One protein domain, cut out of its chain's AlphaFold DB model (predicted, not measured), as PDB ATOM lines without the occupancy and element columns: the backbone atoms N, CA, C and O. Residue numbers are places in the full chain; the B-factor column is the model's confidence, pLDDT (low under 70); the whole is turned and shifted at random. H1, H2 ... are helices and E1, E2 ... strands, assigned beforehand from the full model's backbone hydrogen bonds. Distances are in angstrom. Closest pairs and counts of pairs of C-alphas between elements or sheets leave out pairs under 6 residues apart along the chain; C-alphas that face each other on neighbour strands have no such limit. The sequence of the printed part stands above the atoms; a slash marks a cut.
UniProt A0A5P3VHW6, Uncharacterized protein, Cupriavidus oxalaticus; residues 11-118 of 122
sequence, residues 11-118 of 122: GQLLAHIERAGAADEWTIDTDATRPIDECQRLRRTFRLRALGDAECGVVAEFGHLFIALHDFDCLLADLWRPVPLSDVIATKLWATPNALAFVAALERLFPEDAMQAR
ATOM      1  N   GLY A  11     325.950 484.289 449.711       91.25
ATOM      2  CA  GLY A  11     326.972 485.310 449.463       91.25
ATOM      3  C   GLY A  11     328.050 485.345 450.548       91.25
ATOM      4  O   GLY A  11     329.232 485.469 450.241       91.25
ATOM      5  N   GLN A  12     327.664 485.180 451.815       92.12
ATOM      6  CA  GLN A  12     328.632 485.089 452.908       92.12
ATOM      7  C   GLN A  12     329.450 483.798 452.843       92.12
ATOM      8  O   GLN A  12     330.639 483.838 453.147       92.12
ATOM      9  N   LEU A  13     328.833 482.679 452.444       93.50
ATOM     10  CA  LEU A  13     329.531 481.405 452.271       93.50
ATOM     11  C   LEU A  13     330.580 481.506 451.162       93.50
ATOM     12  O   LEU A  13     331.734 481.157 451.393       93.50
ATOM     13  N   LEU A  14     330.209 482.068 450.009       94.31
ATOM     14  CA  LEU A  14     331.144 482.338 448.918       94.31
ATOM     15  C   LEU A  14     332.320 483.202 449.389       94.31
ATOM     16  O   LEU A  14     333.472 482.800 449.256       94.31
ATOM     17  N   ALA A  15     332.034 484.337 450.028       92.44
ATOM     18  CA  ALA A  15     333.077 485.230 450.519       92.44
ATOM     19  C   ALA A  15     333.979 484.566 451.578       92.44
ATOM     20  O   ALA A  15     335.136 484.949 451.738       92.44
ATOM     21  N   HIS A  16     333.465 483.589 452.331       92.00
ATOM     22  CA  HIS A  16     334.263 482.802 453.272       92.00
ATOM     23  C   HIS A  16     335.190 481.819 452.553       92.00
ATOM     24  O   HIS A  16     336.377 481.787 452.868       92.00
ATOM     25  N   ILE A  17     334.685 481.087 451.555       93.31
ATOM     26  CA  ILE A  17     335.481 480.184 450.705       93.31
ATOM     27  C   ILE A  17     336.612 480.952 450.005       93.31
ATOM     28  O   ILE A  17     337.760 480.509 450.005       93.31
ATOM     29  N   GLU A  18     336.310 482.132 449.459       93.69
ATOM     30  CA  GLU A  18     337.294 483.009 448.815       93.69
ATOM     31  C   GLU A  18     338.363 483.490 449.803       93.69
ATOM     32  O   GLU A  18     339.556 483.398 449.517       93.69
ATOM     33  N   ARG A  19     337.961 483.947 450.998       91.31
ATOM     34  CA  ARG A  19     338.904 484.370 452.051       91.31
ATOM     35  C   ARG A  19     339.786 483.233 452.557       91.31
ATOM     36  O   ARG A  19     340.916 483.494 452.959       91.31
ATOM     37  N   ALA A  20     339.286 482.001 452.538       90.31
ATOM     38  CA  ALA A  20     340.054 480.808 452.878       90.31
ATOM     39  C   ALA A  20     341.025 480.374 451.762       90.31
ATOM     40  O   ALA A  20     341.784 479.431 451.963       90.31
ATOM     41  N   GLY A  21     341.014 481.038 450.598       92.62
ATOM     42  CA  GLY A  21     341.855 480.677 449.455       92.62
ATOM     43  C   GLY A  21     341.441 479.369 448.778       92.62
ATOM     44  O   GLY A  21     342.237 478.790 448.050       92.62
ATOM     45  N   ALA A  22     340.211 478.903 449.013       92.62
ATOM     46  CA  ALA A  22     339.734 477.603 448.552       92.62
ATOM     47  C   ALA A  22     338.848 477.692 447.298       92.62
ATOM     48  O   ALA A  22     338.318 476.679 446.869       92.62
ATOM     49  N   ALA A  23     338.651 478.871 446.696       92.44
ATOM     50  CA  ALA A  23     337.687 479.070 445.604       92.44
ATOM     51  C   ALA A  23     337.841 478.078 444.431       92.44
ATOM     52  O   ALA A  23     336.839 477.595 443.910       92.44
ATOM     53  N   ASP A  24     339.072 477.709 444.067       94.12
ATOM     54  CA  ASP A  24     339.342 476.768 442.971       94.12
ATOM     55  C   ASP A  24     338.898 475.321 443.275       94.12
ATOM     56  O   ASP A  24     338.654 474.526 442.356       94.12
ATOM     57  N   GLU A  25     338.744 474.984 444.560       94.94
ATOM     58  CA  GLU A  25     338.298 473.672 445.038       94.94
ATOM     59  C   GLU A  25     336.776 473.498 444.967       94.94
ATOM     60  O   GLU A  25     336.293 472.364 445.018       94.94
ATOM     61  N   TRP A  26     336.016 474.589 444.827       96.12
ATOM     62  CA  TRP A  26     334.556 474.572 444.878       96.12
ATOM     63  C   TRP A  26     333.925 474.868 443.515       96.12
ATOM     64  O   TRP A  26     334.422 475.665 442.720       96.12
ATOM     65  N   THR A  27     332.790 474.232 443.249       94.94
ATOM     66  CA  THR A  27     331.875 474.577 442.159       94.94
ATOM     67  C   THR A  27     330.563 475.082 442.746       94.94
ATOM     68  O   THR A  27     330.161 474.686 443.844       94.94
ATOM     69  N   ILE A  28     329.920 476.015 442.044       94.56
ATOM     70  CA  ILE A  28     328.692 476.665 442.504       94.56
ATOM     71  C   ILE A  28     327.681 476.615 441.376       94.56
ATOM     72  O   ILE A  28     327.819 477.318 440.377       94.56
ATOM     73  N   ASP A  29     326.645 475.816 441.576       92.00
ATOM     74  CA  ASP A  29     325.529 475.708 440.651       92.00
ATOM     75  C   ASP A  29     324.382 476.585 441.146       92.00
ATOM     76  O   ASP A  29     324.120 476.678 442.348       92.00
ATOM     77  N   THR A  30     323.723 477.284 440.223       89.50
ATOM     78  CA  THR A  30     322.552 478.114 440.524       89.50
ATOM     79  C   THR A  30     321.379 477.624 439.697       89.50
ATOM     80  O   THR A  30     321.355 477.815 438.484       89.50
ATOM     81  N   ASP A  31     320.397 477.047 440.377       86.38
ATOM     82  CA  ASP A  31     319.177 476.513 439.785       86.38
ATOM     83  C   ASP A  31     317.962 477.320 440.251       86.38
ATOM     84  O   ASP A  31     318.023 478.075 441.226       86.38
ATOM     85  N   ALA A  32     316.824 477.158 439.578       79.69
ATOM     86  CA  ALA A  32     315.559 477.628 440.132       79.69
ATOM     87  C   ALA A  32     315.248 476.856 441.427       79.69
ATOM     88  O   ALA A  32     315.464 475.643 441.504       79.69
ATOM     89  N   THR A  33     314.738 477.544 442.449       72.50
ATOM     90  CA  THR A  33     314.197 476.860 443.632       72.50
ATOM     91  C   THR A  33     312.975 476.029 443.269       72.50
ATOM     92  O   THR A  33     312.335 476.210 442.227       72.50
ATOM     93  N   ARG A  34     312.625 475.096 444.159       68.06
ATOM     94  CA  ARG A  34     311.349 474.392 444.051       68.06
ATOM     95  C   ARG A  34     310.203 475.415 444.128       68.06
ATOM     96  O   ARG A  34     310.303 476.348 444.918       68.06
ATOM     97  N   PRO A  35     309.086 475.213 443.406       64.38
ATOM     98  CA  PRO A  35     307.952 476.147 443.408       64.38
ATOM     99  C   PRO A  35     307.342 476.424 444.790       64.38
ATOM    100  O   PRO A  35     306.615 477.394 444.950       64.38
ATOM    101  N   ILE A  36     307.615 475.551 445.764       68.06
ATOM    102  CA  ILE A  36     307.156 475.656 447.151       68.06
ATOM    103  C   ILE A  36     308.017 476.600 448.011       68.06
ATOM    104  O   ILE A  36     307.620 476.936 449.122       68.06
ATOM    105  N   ASP A  37     309.192 477.024 447.533       62.41
ATOM    106  CA  ASP A  37     310.021 478.016 448.224       62.41
ATOM    107  C   ASP A  37     309.545 479.430 447.868       62.41
ATOM    108  O   ASP A  37     309.952 480.031 446.875       62.41
ATOM    109  N   GLU A  38     308.636 479.959 448.685       63.69
ATOM    110  CA  GLU A  38     308.099 481.316 448.525       63.69
ATOM    111  C   GLU A  38     309.112 482.403 448.937       63.69
ATOM    112  O   GLU A  38     308.958 483.573 448.576       63.69
ATOM    113  N   CYS A  39     310.166 482.028 449.672       64.19
ATOM    114  CA  CYS A  39     311.145 482.941 450.256       64.19
ATOM    115  C   CYS A  39     312.333 483.216 449.324       64.19
ATOM    116  O   CYS A  39     312.915 484.304 449.372       64.19
ATOM    117  N   GLN A  40     312.719 482.254 448.479       64.81
ATOM    118  CA  GLN A  40     313.823 482.400 447.528       64.81
ATOM    119  C   GLN A  40     313.464 481.841 446.155       64.81
ATOM    120  O   GLN A  40     312.844 480.795 446.037       64.81
ATOM    121  N   ARG A  41     313.894 482.536 445.090       68.06
ATOM    122  CA  ARG A  41     313.667 482.123 443.686       68.06
ATOM    123  C   ARG A  41     314.799 481.283 443.089       68.06
ATOM    124  O   ARG A  41     314.630 480.713 442.015       68.06
ATOM    125  N   LEU A  42     315.968 481.281 443.726       78.38
ATOM    126  CA  LEU A  42     317.187 480.664 443.209       78.38
ATOM    127  C   LEU A  42     317.846 479.830 444.298       78.38
ATOM    128  O   LEU A  42     318.087 480.329 445.394       78.38
ATOM    129  N   ARG A  43     318.141 478.576 443.965       87.50
ATOM    130  CA  ARG A  43     318.825 477.606 444.810       87.50
ATOM    131  C   ARG A  43     320.286 477.624 444.414       87.50
ATOM    132  O   ARG A  43     320.602 477.455 443.238       87.50
ATOM    133  N   ARG A  44     321.179 477.839 445.376       91.88
ATOM    134  CA  ARG A  44     322.625 477.744 445.126       91.88
ATOM    135  C   ARG A  44     323.183 476.507 445.792       91.88
ATOM    136  O   ARG A  44     322.996 476.342 446.991       91.88
ATOM    137  N   THR A  45     323.888 475.686 445.027       94.56
ATOM    138  CA  THR A  45     324.524 474.466 445.524       94.56
ATOM    139  C   THR A  45     326.034 474.607 445.412       94.56
ATOM    140  O   THR A  45     326.557 474.791 444.318       94.56
ATOM    141  N   PHE A  46     326.726 474.527 446.542       96.50
ATOM    142  CA  PHE A  46     328.180 474.567 446.650       96.50
ATOM    143  C   PHE A  46     328.698 473.136 446.774       96.50
ATOM    144  O   PHE A  46     328.348 472.436 447.727       96.50
ATOM    145  N   ARG A  47     329.529 472.700 445.829       96.44
ATOM    146  CA  ARG A  47     330.093 471.343 445.769       96.44
ATOM    147  C   ARG A  47     331.611 471.403 445.735       96.44
ATOM    148  O   ARG A  47     332.186 472.396 445.301       96.44
ATOM    149  N   LEU A  48     332.266 470.329 446.167       96.75
ATOM    150  CA  LEU A  48     333.709 470.177 445.989       96.75
ATOM    151  C   LEU A  48     333.993 469.597 444.609       96.75
ATOM    152  O   LEU A  48     333.532 468.501 444.291       96.75
ATOM    153  N   ARG A  49     334.835 470.274 443.827       95.75
ATOM    154  CA  ARG A  49     335.248 469.832 442.488       95.75
ATOM    155  C   ARG A  49     335.842 468.421 442.506       95.75
ATOM    156  O   ARG A  49     335.587 467.633 441.603       95.75
ATOM    157  N   ALA A  50     336.613 468.099 443.546       95.38
ATOM    158  CA  ALA A  50     337.259 466.796 443.707       95.38
ATOM    159  C   ALA A  50     336.268 465.630 443.885       95.38
ATOM    160  O   ALA A  50     336.644 464.484 443.652       95.38
ATOM    161  N   LEU A  51     335.022 465.910 444.288       93.69
ATOM    162  CA  LEU A  51     333.991 464.892 444.504       93.69
ATOM    163  C   LEU A  51     333.078 464.687 443.284       93.69
ATOM    164  O   LEU A  51     332.219 463.808 443.320       93.69
ATOM    165  N   GLY A  52     333.276 465.449 442.200       90.94
ATOM    166  CA  GLY A  52     332.508 465.315 440.960       90.94
ATOM    167  C   GLY A  52     330.996 465.414 441.186       90.94
ATOM    168  O   GLY A  52     330.526 466.320 441.872       90.94
ATOM    169  N   ASP A  53     330.251 464.449 440.644       87.50
ATOM    170  CA  ASP A  53     328.783 464.385 440.708       87.50
ATOM    171  C   ASP A  53     328.246 463.737 441.998       87.50
ATOM    172  O   ASP A  53     327.111 463.261 442.038       87.50
ATOM    173  N   ALA A  54     329.050 463.667 443.064       89.69
ATOM    174  CA  ALA A  54     328.579 463.151 444.344       89.69
ATOM    175  C   ALA A  54     327.365 463.953 444.849       89.69
ATOM    176  O   ALA A  54     327.355 465.185 444.817       89.69
ATOM    177  N   GLU A  55     326.363 463.252 445.386       90.06
ATOM    178  CA  GLU A  55     325.145 463.841 445.962       90.06
ATOM    179  C   GLU A  55     325.408 464.452 447.349       90.06
ATOM    180  O   GLU A  55     324.792 464.094 448.353       90.06
ATOM    181  N   CYS A  56     326.377 465.365 447.412       93.88
ATOM    182  CA  CYS A  56     326.731 466.121 448.602       93.88
ATOM    183  C   CYS A  56     327.021 467.583 448.252       93.88
ATOM    184  O   CYS A  56     327.574 467.888 447.192       93.88
ATOM    185  N   GLY A  57     326.630 468.502 449.129       95.69
ATOM    186  CA  GLY A  57     326.826 469.929 448.906       95.69
ATOM    187  C   GLY A  57     326.306 470.787 450.049       95.69
ATOM    188  O   GLY A  57     325.580 470.309 450.917       95.69
ATOM    189  N   VAL A  58     326.653 472.075 450.035       96.25
ATOM    190  CA  VAL A  58     325.923 473.075 450.823       96.25
ATOM    191  C   VAL A  58     324.877 473.712 449.927       96.25
ATOM    192  O   VAL A  58     325.209 474.258 448.878       96.25
ATOM    193  N   VAL A  59     323.615 473.651 450.329       94.00
ATOM    194  CA  VAL A  59     322.483 474.194 449.586       94.00
ATOM    195  C   VAL A  59     321.972 475.439 450.295       94.00
ATOM    196  O   VAL A  59     321.687 475.412 451.491       94.00
ATOM    197  N   ALA A  60     321.845 476.535 449.555       91.12
ATOM    198  CA  ALA A  60     321.137 477.723 449.999       91.12
ATOM    199  C   ALA A  60     319.695 477.692 449.479       91.12
ATOM    200  O   ALA A  60     319.477 477.855 448.276       91.12
ATOM    201  N   GLU A  61     318.745 477.472 450.384       84.69
ATOM    202  CA  GLU A  61     317.301 477.454 450.118       84.69
ATOM    203  C   GLU A  61     316.519 477.832 451.386       84.69
ATOM    204  O   GLU A  61     317.053 477.767 452.497       84.69
ATOM    205  N   PHE A  62     315.280 478.304 451.231       80.50
ATOM    206  CA  PHE A  62     314.387 478.703 452.328       80.50
ATOM    207  C   PHE A  62     314.975 479.719 453.330       80.50
ATOM    208  O   PHE A  62     314.551 479.777 454.480       80.50
ATOM    209  N   GLY A  63     315.960 480.535 452.933       81.19
ATOM    210  CA  GLY A  63     316.616 481.481 453.853       81.19
ATOM    211  C   GLY A  63     317.749 480.891 454.697       81.19
ATOM    212  O   GLY A  63     318.303 481.606 455.531       81.19
ATOM    213  N   HIS A  64     318.122 479.633 454.468       88.19
ATOM    214  CA  HIS A  64     319.107 478.906 455.262       88.19
ATOM    215  C   HIS A  64     320.212 478.292 454.394       88.19
ATOM    216  O   HIS A  64     320.141 478.286 453.165       88.19
ATOM    217  N   LEU A  65     321.260 477.801 455.058       92.81
ATOM    218  CA  LEU A  65     322.316 476.993 454.459       92.81
ATOM    219  C   LEU A  65     322.239 475.588 455.051       92.81
ATOM    220  O   LEU A  65     322.410 475.425 456.262       92.81
ATOM    221  N   PHE A  66     322.005 474.600 454.198       94.00
ATOM    222  CA  PHE A  66     321.913 473.192 454.565       94.00
ATOM    223  C   PHE A  66     323.121 472.427 454.044       94.00
ATOM    224  O   PHE A  66     323.530 472.626 452.907       94.00
ATOM    225  N   ILE A  67     323.683 471.546 454.859       95.56
ATOM    226  CA  ILE A  67     324.580 470.482 454.421       95.56
ATOM    227  C   ILE A  67     323.674 469.347 453.953       95.56
ATOM    228  O   ILE A  67     322.979 468.755 454.775       95.56
ATOM    229  N   ALA A  68     323.679 469.073 452.654       94.50
ATOM    230  CA  ALA A  68     322.906 468.001 452.045       94.50
ATOM    231  C   ALA A  68     323.825 466.827 451.709       94.50
ATOM    232  O   ALA A  68     324.841 467.019 451.038       94.50
ATOM    233  N   LEU A  69     323.481 465.631 452.185       92.44
ATOM    234  CA  LEU A  69     324.233 464.385 452.035       92.44
ATOM    235  C   LEU A  69     323.268 463.244 451.692       92.44
ATOM    236  O   LEU A  69     322.771 462.576 452.595       92.44
ATOM    237  N   HIS A  70     323.032 462.981 450.408       83.88
ATOM    238  CA  HIS A  70     322.082 461.955 449.955       83.88
ATOM    239  C   HIS A  70     320.710 462.062 450.671       83.88
ATOM    240  O   HIS A  70     319.954 462.979 450.367       83.88
ATOM    241  N   ASP A  71     320.425 461.189 451.648       80.75
ATOM    242  CA  ASP A  71     319.184 461.153 452.445       80.75
ATOM    243  C   ASP A  71     319.265 461.908 453.791       80.75
ATOM    244  O   ASP A  71     318.417 461.736 454.674       80.75
ATOM    245  N   PHE A  72     320.308 462.706 454.003       87.56
ATOM    246  CA  PHE A  72     320.531 463.437 455.243       87.56
ATOM    247  C   PHE A  72     320.801 464.914 454.977       87.56
ATOM    248  O   PHE A  72     321.819 465.272 454.390       87.56
ATOM    249  N   ASP A  73     319.923 465.765 455.504       90.56
ATOM    250  CA  ASP A  73     320.072 467.215 455.475       90.56
ATOM    251  C   ASP A  73     320.169 467.758 456.905       90.56
ATOM    252  O   ASP A  73     319.374 467.402 457.781       90.56
ATOM    253  N   CYS A  74     321.120 468.655 457.154       92.25
ATOM    254  CA  CYS A  74     321.201 469.409 458.406       92.25
ATOM    255  C   CYS A  74     321.617 470.860 458.157       92.25
ATOM    256  O   CYS A  74     322.078 471.208 457.072       92.25
ATOM    257  N   LEU A  75     321.449 471.744 459.142       92.75
ATOM    258  CA  LEU A  75     321.906 473.126 458.996       92.75
ATOM    259  C   LEU A  75     323.436 473.178 459.023       92.75
ATOM    260  O   LEU A  75     324.075 472.514 459.834       92.75
ATOM    261  N   LEU A  76     324.034 474.073 458.231       92.88
ATOM    262  CA  LEU A  76     325.472 474.366 458.322       92.88
ATOM    263  C   LEU A  76     325.882 474.808 459.740       92.88
ATOM    264  O   LEU A  76     327.012 474.593 460.170       92.88
ATOM    265  N   ALA A  77     324.951 475.402 460.490       88.94
ATOM    266  CA  ALA A  77     325.154 475.786 461.883       88.94
ATOM    267  C   ALA A  77     325.374 474.591 462.834       88.94
ATOM    268  O   ALA A  77     325.959 474.784 463.902       88.94
ATOM    269  N   ASP A  78     324.951 473.386 462.447       89.81
ATOM    270  CA  ASP A  78     325.023 472.170 463.263       89.81
ATOM    271  C   ASP A  78     326.289 471.341 463.002       89.81
ATOM    272  O   ASP A  78     326.453 470.279 463.594       89.81
ATOM    273  N   LEU A  79     327.221 471.836 462.173       90.38
ATOM    274  CA  LEU A  79     328.433 471.120 461.747       90.38
ATOM    275  C   LEU A  79     329.270 470.525 462.902       90.38
ATOM    276  O   LEU A  79     329.955 469.532 462.696       90.38
ATOM    277  N   TRP A  80     329.209 471.098 464.108       85.94
ATOM    278  CA  TRP A  80     329.995 470.652 465.273       85.94
ATOM    279  C   TRP A  80     329.160 470.266 466.501       85.94
ATOM    280  O   TRP A  80     329.712 470.126 467.592       85.94
ATOM    281  N   ARG A  81     327.826 470.173 466.402       80.81
ATOM    282  CA  ARG A  81     326.966 470.025 467.591       80.81
ATOM    283  C   ARG A  81     326.242 468.675 467.634       80.81
ATOM    284  O   ARG A  81     325.532 468.354 466.687       80.81
ATOM    285  N   PRO A  82     326.300 467.923 468.757       78.00
ATOM    286  CA  PRO A  82     327.137 468.101 469.961       78.00
ATOM    287  C   PRO A  82     328.579 467.568 469.821       78.00
ATOM    288  O   PRO A  82     329.364 467.702 470.753       78.00
ATOM    289  N   VAL A  83     328.897 466.926 468.699       86.75
ATOM    290  CA  VAL A  83     330.212 466.392 468.306       86.75
ATOM    291  C   VAL A  83     330.421 466.721 466.815       86.75
ATOM    292  O   VAL A  83     329.439 467.111 466.170       86.75
ATOM    293  N   PRO A  84     331.634 466.585 466.244       89.44
ATOM    294  CA  PRO A  84     331.867 466.818 464.818       89.44
ATOM    295  C   PRO A  84     330.891 466.022 463.947       89.44
ATOM    296  O   PRO A  84     330.606 464.848 464.210       89.44
ATOM    297  N   LEU A  85     330.347 466.653 462.907       91.94
ATOM    298  CA  LEU A  85     329.379 466.006 462.027       91.94
ATOM    299  C   LEU A  85     330.000 464.793 461.316       91.94
ATOM    300  O   LEU A  85     329.293 463.813 461.070       91.94
ATOM    301  N   SER A  86     331.306 464.821 461.035       92.44
ATOM    302  CA  SER A  86     332.036 463.682 460.473       92.44
ATOM    303  C   SER A  86     331.936 462.436 461.360       92.44
ATOM    304  O   SER A  86     331.633 461.355 460.846       92.44
ATOM    305  N   ASP A  87     332.061 462.585 462.681       92.31
ATOM    306  CA  ASP A  87     331.885 461.496 463.648       92.31
ATOM    307  C   ASP A  87     330.443 460.974 463.648       92.31
ATOM    308  O   ASP A  87     330.213 459.762 463.652       92.31
ATOM    309  N   VAL A  88     329.445 461.866 463.589       91.06
ATOM    310  CA  VAL A  88     328.028 461.463 463.520       91.06
ATOM    311  C   VAL A  88     327.758 460.645 462.261       91.06
ATOM    312  O   VAL A  88     327.099 459.604 462.337       91.06
ATOM    313  N   ILE A  89     328.265 461.092 461.111       91.00
ATOM    314  CA  ILE A  89     328.075 460.420 459.822       91.00
ATOM    315  C   ILE A  89     328.808 459.087 459.797       91.00
ATOM    316  O   ILE A  89     328.225 458.107 459.347       91.00
ATOM    317  N   ALA A  90     330.027 458.999 460.333       91.38
ATOM    318  CA  ALA A  90     330.808 457.761 460.345       91.38
ATOM    319  C   ALA A  90     330.084 456.589 461.037       91.38
ATOM    320  O   ALA A  90     330.361 455.427 460.743       91.38
ATOM    321  N   THR A  91     329.117 456.874 461.918       91.62
ATOM    322  CA  THR A  91     328.278 455.852 462.571       91.62
ATOM    323  C   THR A  91     327.094 455.361 461.730       91.62
ATOM    324  O   THR A  91     326.396 454.431 462.141       91.62
ATOM    325  N   LYS A  92     326.803 455.984 460.583       89.50
ATOM    326  CA  LYS A  92     325.613 455.690 459.776       89.50
ATOM    327  C   LYS A  92     325.906 454.639 458.714       89.50
ATOM    328  O   LYS A  92     326.886 454.727 457.988       89.50
ATOM    329  N   LEU A  93     324.984 453.689 458.552       89.00
ATOM    330  CA  LEU A  93     325.091 452.638 457.528       89.00
ATOM    331  C   LEU A  93     325.053 453.179 456.091       89.00
ATOM    332  O   LEU A  93     325.562 452.525 455.188       89.00
ATOM    333  N   TRP A  94     324.452 454.352 455.881       88.62
ATOM    334  CA  TRP A  94     324.385 455.011 454.574       88.62
ATOM    335  C   TRP A  94     325.636 455.842 454.253       88.62
ATOM    336  O   TRP A  94     325.752 456.353 453.141       88.62
ATOM    337  N   ALA A  95     326.561 456.012 455.205       90.19
ATOM    338  CA  ALA A  95     327.709 456.890 455.033       90.19
ATOM    339  C   ALA A  95     328.597 456.427 453.877       90.19
ATOM    340  O   ALA A  95     329.089 455.299 453.845       90.19
ATOM    341  N   THR A  96     328.833 457.333 452.933       92.50
ATOM    342  CA  THR A  96     329.732 457.092 451.806       92.50
ATOM    343  C   THR A  96     331.079 457.778 452.044       92.50
ATOM    344  O   THR A  96     331.142 458.786 452.756       92.50
ATOM    345  N   PRO A  97     332.170 457.303 451.411       93.94
ATOM    346  CA  PRO A  97     333.457 457.997 451.457       93.94
ATOM    347  C   PRO A  97     333.366 459.458 450.990       93.94
ATOM    348  O   PRO A  97     334.032 460.320 451.553       93.94
ATOM    349  N   ASN A  98     332.500 459.747 450.012       94.94
ATOM    350  CA  ASN A  98     332.289 461.103 449.506       94.94
ATOM    351  C   ASN A  98     331.587 461.995 450.534       94.94
ATOM    352  O   ASN A  98     332.004 463.133 450.719       94.94
ATOM    353  N   ALA A  99     330.574 461.481 451.241       93.88
ATOM    354  CA  ALA A  99     329.907 462.228 452.306       93.88
ATOM    355  C   ALA A  99     330.886 462.577 453.440       93.88
ATOM    356  O   ALA A  99     330.941 463.724 453.879       93.88
ATOM    357  N   LEU A 100     331.712 461.612 453.858       94.38
ATOM    358  CA  LEU A 100     332.744 461.835 454.875       94.38
ATOM    359  C   LEU A 100     333.804 462.838 454.404       94.38
ATOM    360  O   LEU A 100     334.147 463.758 455.142       94.38
ATOM    361  N   ALA A 101     334.292 462.709 453.165       95.31
ATOM    362  CA  ALA A 101     335.262 463.639 452.592       95.31
ATOM    363  C   ALA A 101     334.700 465.065 452.470       95.31
ATOM    364  O   ALA A 101     335.412 466.035 452.732       95.31
ATOM    365  N   PHE A 102     333.421 465.193 452.110       96.56
ATOM    366  CA  PHE A 102     332.738 466.477 452.021       96.56
ATOM    367  C   PHE A 102     332.635 467.158 453.387       96.56
ATOM    368  O   PHE A 102     333.028 468.316 453.530       96.56
ATOM    369  N   VAL A 103     332.175 466.434 454.410       95.25
ATOM    370  CA  VAL A 103     332.062 466.995 455.762       95.25
ATOM    371  C   VAL A 103     333.427 467.307 456.362       95.25
ATOM    372  O   VAL A 103     333.599 468.390 456.909       95.25
ATOM    373  N   ALA A 104     334.435 466.462 456.153       93.75
ATOM    374  CA  ALA A 104     335.800 466.770 456.576       93.75
ATOM    375  C   ALA A 104     336.342 468.051 455.910       93.75
ATOM    376  O   ALA A 104     337.068 468.830 456.527       93.75
ATOM    377  N   ALA A 105     335.999 468.317 454.647       94.56
ATOM    378  CA  ALA A 105     336.363 469.573 453.996       94.56
ATOM    379  C   ALA A 105     335.618 470.782 454.584       94.56
ATOM    380  O   ALA A 105     336.229 471.838 454.743       94.56
ATOM    381  N   LEU A 106     334.341 470.627 454.951       94.62
ATOM    382  CA  LEU A 106     333.591 471.662 455.665       94.62
ATOM    383  C   LEU A 106     334.176 471.941 457.051       94.62
ATOM    384  O   LEU A 106     334.359 473.100 457.397       94.62
ATOM    385  N   GLU A 107     334.529 470.913 457.817       93.31
ATOM    386  CA  GLU A 107     335.157 471.058 459.137       93.31
ATOM    387  C   GLU A 107     336.523 471.757 459.044       93.31
ATOM    388  O   GLU A 107     336.850 472.600 459.877       93.31
ATOM    389  N   ARG A 108     337.301 471.509 457.980       92.25
ATOM    390  CA  ARG A 108     338.529 472.282 457.705       92.25
ATOM    391  C   ARG A 108     338.241 473.741 457.345       92.25
ATOM    392  O   ARG A 108     338.999 474.624 457.737       92.25
ATOM    393  N   LEU A 109     337.177 473.993 456.585       91.56
ATOM    394  CA  LEU A 109     336.769 475.341 456.178       91.56
ATOM    395  C   LEU A 109     336.177 476.152 457.349       91.56
ATOM    396  O   LEU A 109     336.283 477.382 457.381       91.56
ATOM    397  N   PHE A 110     335.579 475.456 458.314       89.88
ATOM    398  CA  PHE A 110     334.945 475.996 459.512       89.88
ATOM    399  C   PHE A 110     335.483 475.285 460.761       89.88
ATOM    400  O   PHE A 110     334.760 474.479 461.345       89.88
ATOM    401  N   PRO A 111     336.726 475.566 461.189       85.38
ATOM    402  CA  PRO A 111     337.314 474.908 462.352       85.38
ATOM    403  C   PRO A 111     336.515 475.182 463.636       85.38
ATOM    404  O   PRO A 111     335.958 476.271 463.812       85.38
ATOM    405  N   GLU A 112     336.495 474.208 464.549       79.00
ATOM    406  CA  GLU A 112     335.698 474.221 465.785       79.00
ATOM    407  C   GLU A 112     335.870 475.502 466.615       79.00
ATOM    408  O   GLU A 112     334.878 476.095 467.040       79.00
ATOM    409  N   ASP A 113     337.101 475.994 466.775       69.75
ATOM    410  CA  ASP A 113     337.405 477.221 467.529       69.75
ATOM    411  C   ASP A 113     336.660 478.451 466.981       69.75
ATOM    412  O   ASP A 113     336.189 479.312 467.734       69.75
ATOM    413  N   ALA A 114     336.500 478.525 465.655       65.38
ATOM    414  CA  ALA A 114     335.742 479.590 465.005       65.38
ATOM    415  C   ALA A 114     334.231 479.466 465.277       65.38
ATOM    416  O   ALA A 114     333.516 480.473 465.276       65.38
ATOM    417  N   MET A 115     333.743 478.252 465.546       66.62
ATOM    418  CA  MET A 115     332.339 477.969 465.846       66.62
ATOM    419  C   MET A 115     332.005 478.101 467.340       66.62
ATOM    420  O   MET A 115     330.960 478.666 467.676       66.62
ATOM    421  N   GLN A 116     332.888 477.660 468.242       61.06
ATOM    422  CA  GLN A 116     332.686 477.698 469.695       61.06
ATOM    423  C   GLN A 116     332.798 479.103 470.301       61.06
ATOM    424  O   GLN A 116     332.075 479.409 471.253       61.06
ATOM    425  N   ALA A 117     333.601 480.006 469.721       54.44
ATOM    426  CA  ALA A 117     333.693 481.409 470.154       54.44
ATOM    427  C   ALA A 117     332.333 482.155 470.150       54.44
ATOM    428  O   ALA A 117     332.192 483.221 470.759       54.44
ATOM    429  N   ARG A 118     331.313 481.583 469.492       50.44
ATOM    430  CA  ARG A 118     329.927 482.067 469.471       50.44
ATOM    431  C   ARG A 118     329.064 481.546 470.628       50.44
ATOM    432  O   ARG A 118     328.132 482.241 471.016       50.44
TER     433      ARG A 118
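This is residues 11 to 118 of the 122 residues of an uncharacterized protein of Cupriavidus oxalaticus (UniProt A0A5P3VHW6). One strongly twisted sheet of five strands has two helices, H1 and H3, over one face and no named helix on the other; H2 packs on H3 beyond the sheet, and the short H4 sits off to one side after H3. The printed part has 108 residues, with four named helices and five named strands in the order H1, E1, E2, E3, E4, E5, H2, H3, H4. The sheet runs E1, E2, E3, E4, E5, all antiparallel, and the class is mixed, helices and strands. The whole is compact, with a radius of gyration of the C-alphas of 13.7 A, and its outline is rounded, 34 by 33 by 28 A.

Start with the sheet: find C-alpha 26 at (334.556, 474.572, 444.878), where E1 begins, and follow it through residues 26 to 32 for 19.8 A. E2, residues 42 to 48, is also 19.8 A long; then come E3, residues 56 to 61, E4, residues 64 to 69, and E5, residues 72 to 75. H1, residues 11 to 19, begins at C-alpha 11, (326.972, 485.310, 449.463), and is 12.2 A long. H2 is residues 85 to 90, and H3, residues 97 to 109, runs 18.3 A. H4, residues 112 to 116, ends at C-alpha 116, (332.686, 477.698, 469.695).

The strands form a meander, each the antiparallel neighbour of the one before; E1 and E5 are the edge strands. Look for N 29 and O 45, 2.9 A, between E1 and E2; N 46 and O 58, 2.8 A, between E2 and E3; N 59 and O 66, 2.8 A, between E3 and E4; and N 67 and O 74, 2.8 A, between E4 and E5. H1 and H3 are on the same face, making two layers, helices on one face of a sheet. H3, at a height of 8.6 A, lies over E3 and runs only just slantwise to it, at 33 degrees on the local plane; the closest C-alphas of H3 and E3 are those of Ala 99 and Cys 56, 6.2 A apart. H1, at a height of 9.9 A, lies only just over E2, with 3 of its C-alphas falling on it, and runs along it at 14 degrees on the local plane. H1 and H3 are close but not clearly touching; their closest C-alphas, Ile 17 and Leu 109, are 7.4 A apart. H2 and H3 form a helical hairpin: they touch, through residues 99 to 104 of H3 alone, at a shallow tilt of 19 degrees, opposite ways, and their closest C-alphas, Ser 86 and Val 103, are 5.8 A apart. H3 and H4 meet only through their link. In H1, H2, H3 and H4 every O i to N i+4 pair is within hydrogen-bond range.

The C-alphas of Pro 35 and Asp 113, the two farthest apart, are 38.1 A apart. The printed part has no cut, and no link is long. The mean pLDDT of the printed part is 87.3; look for values under 70 at residues 34 to 41 and 113 to 118.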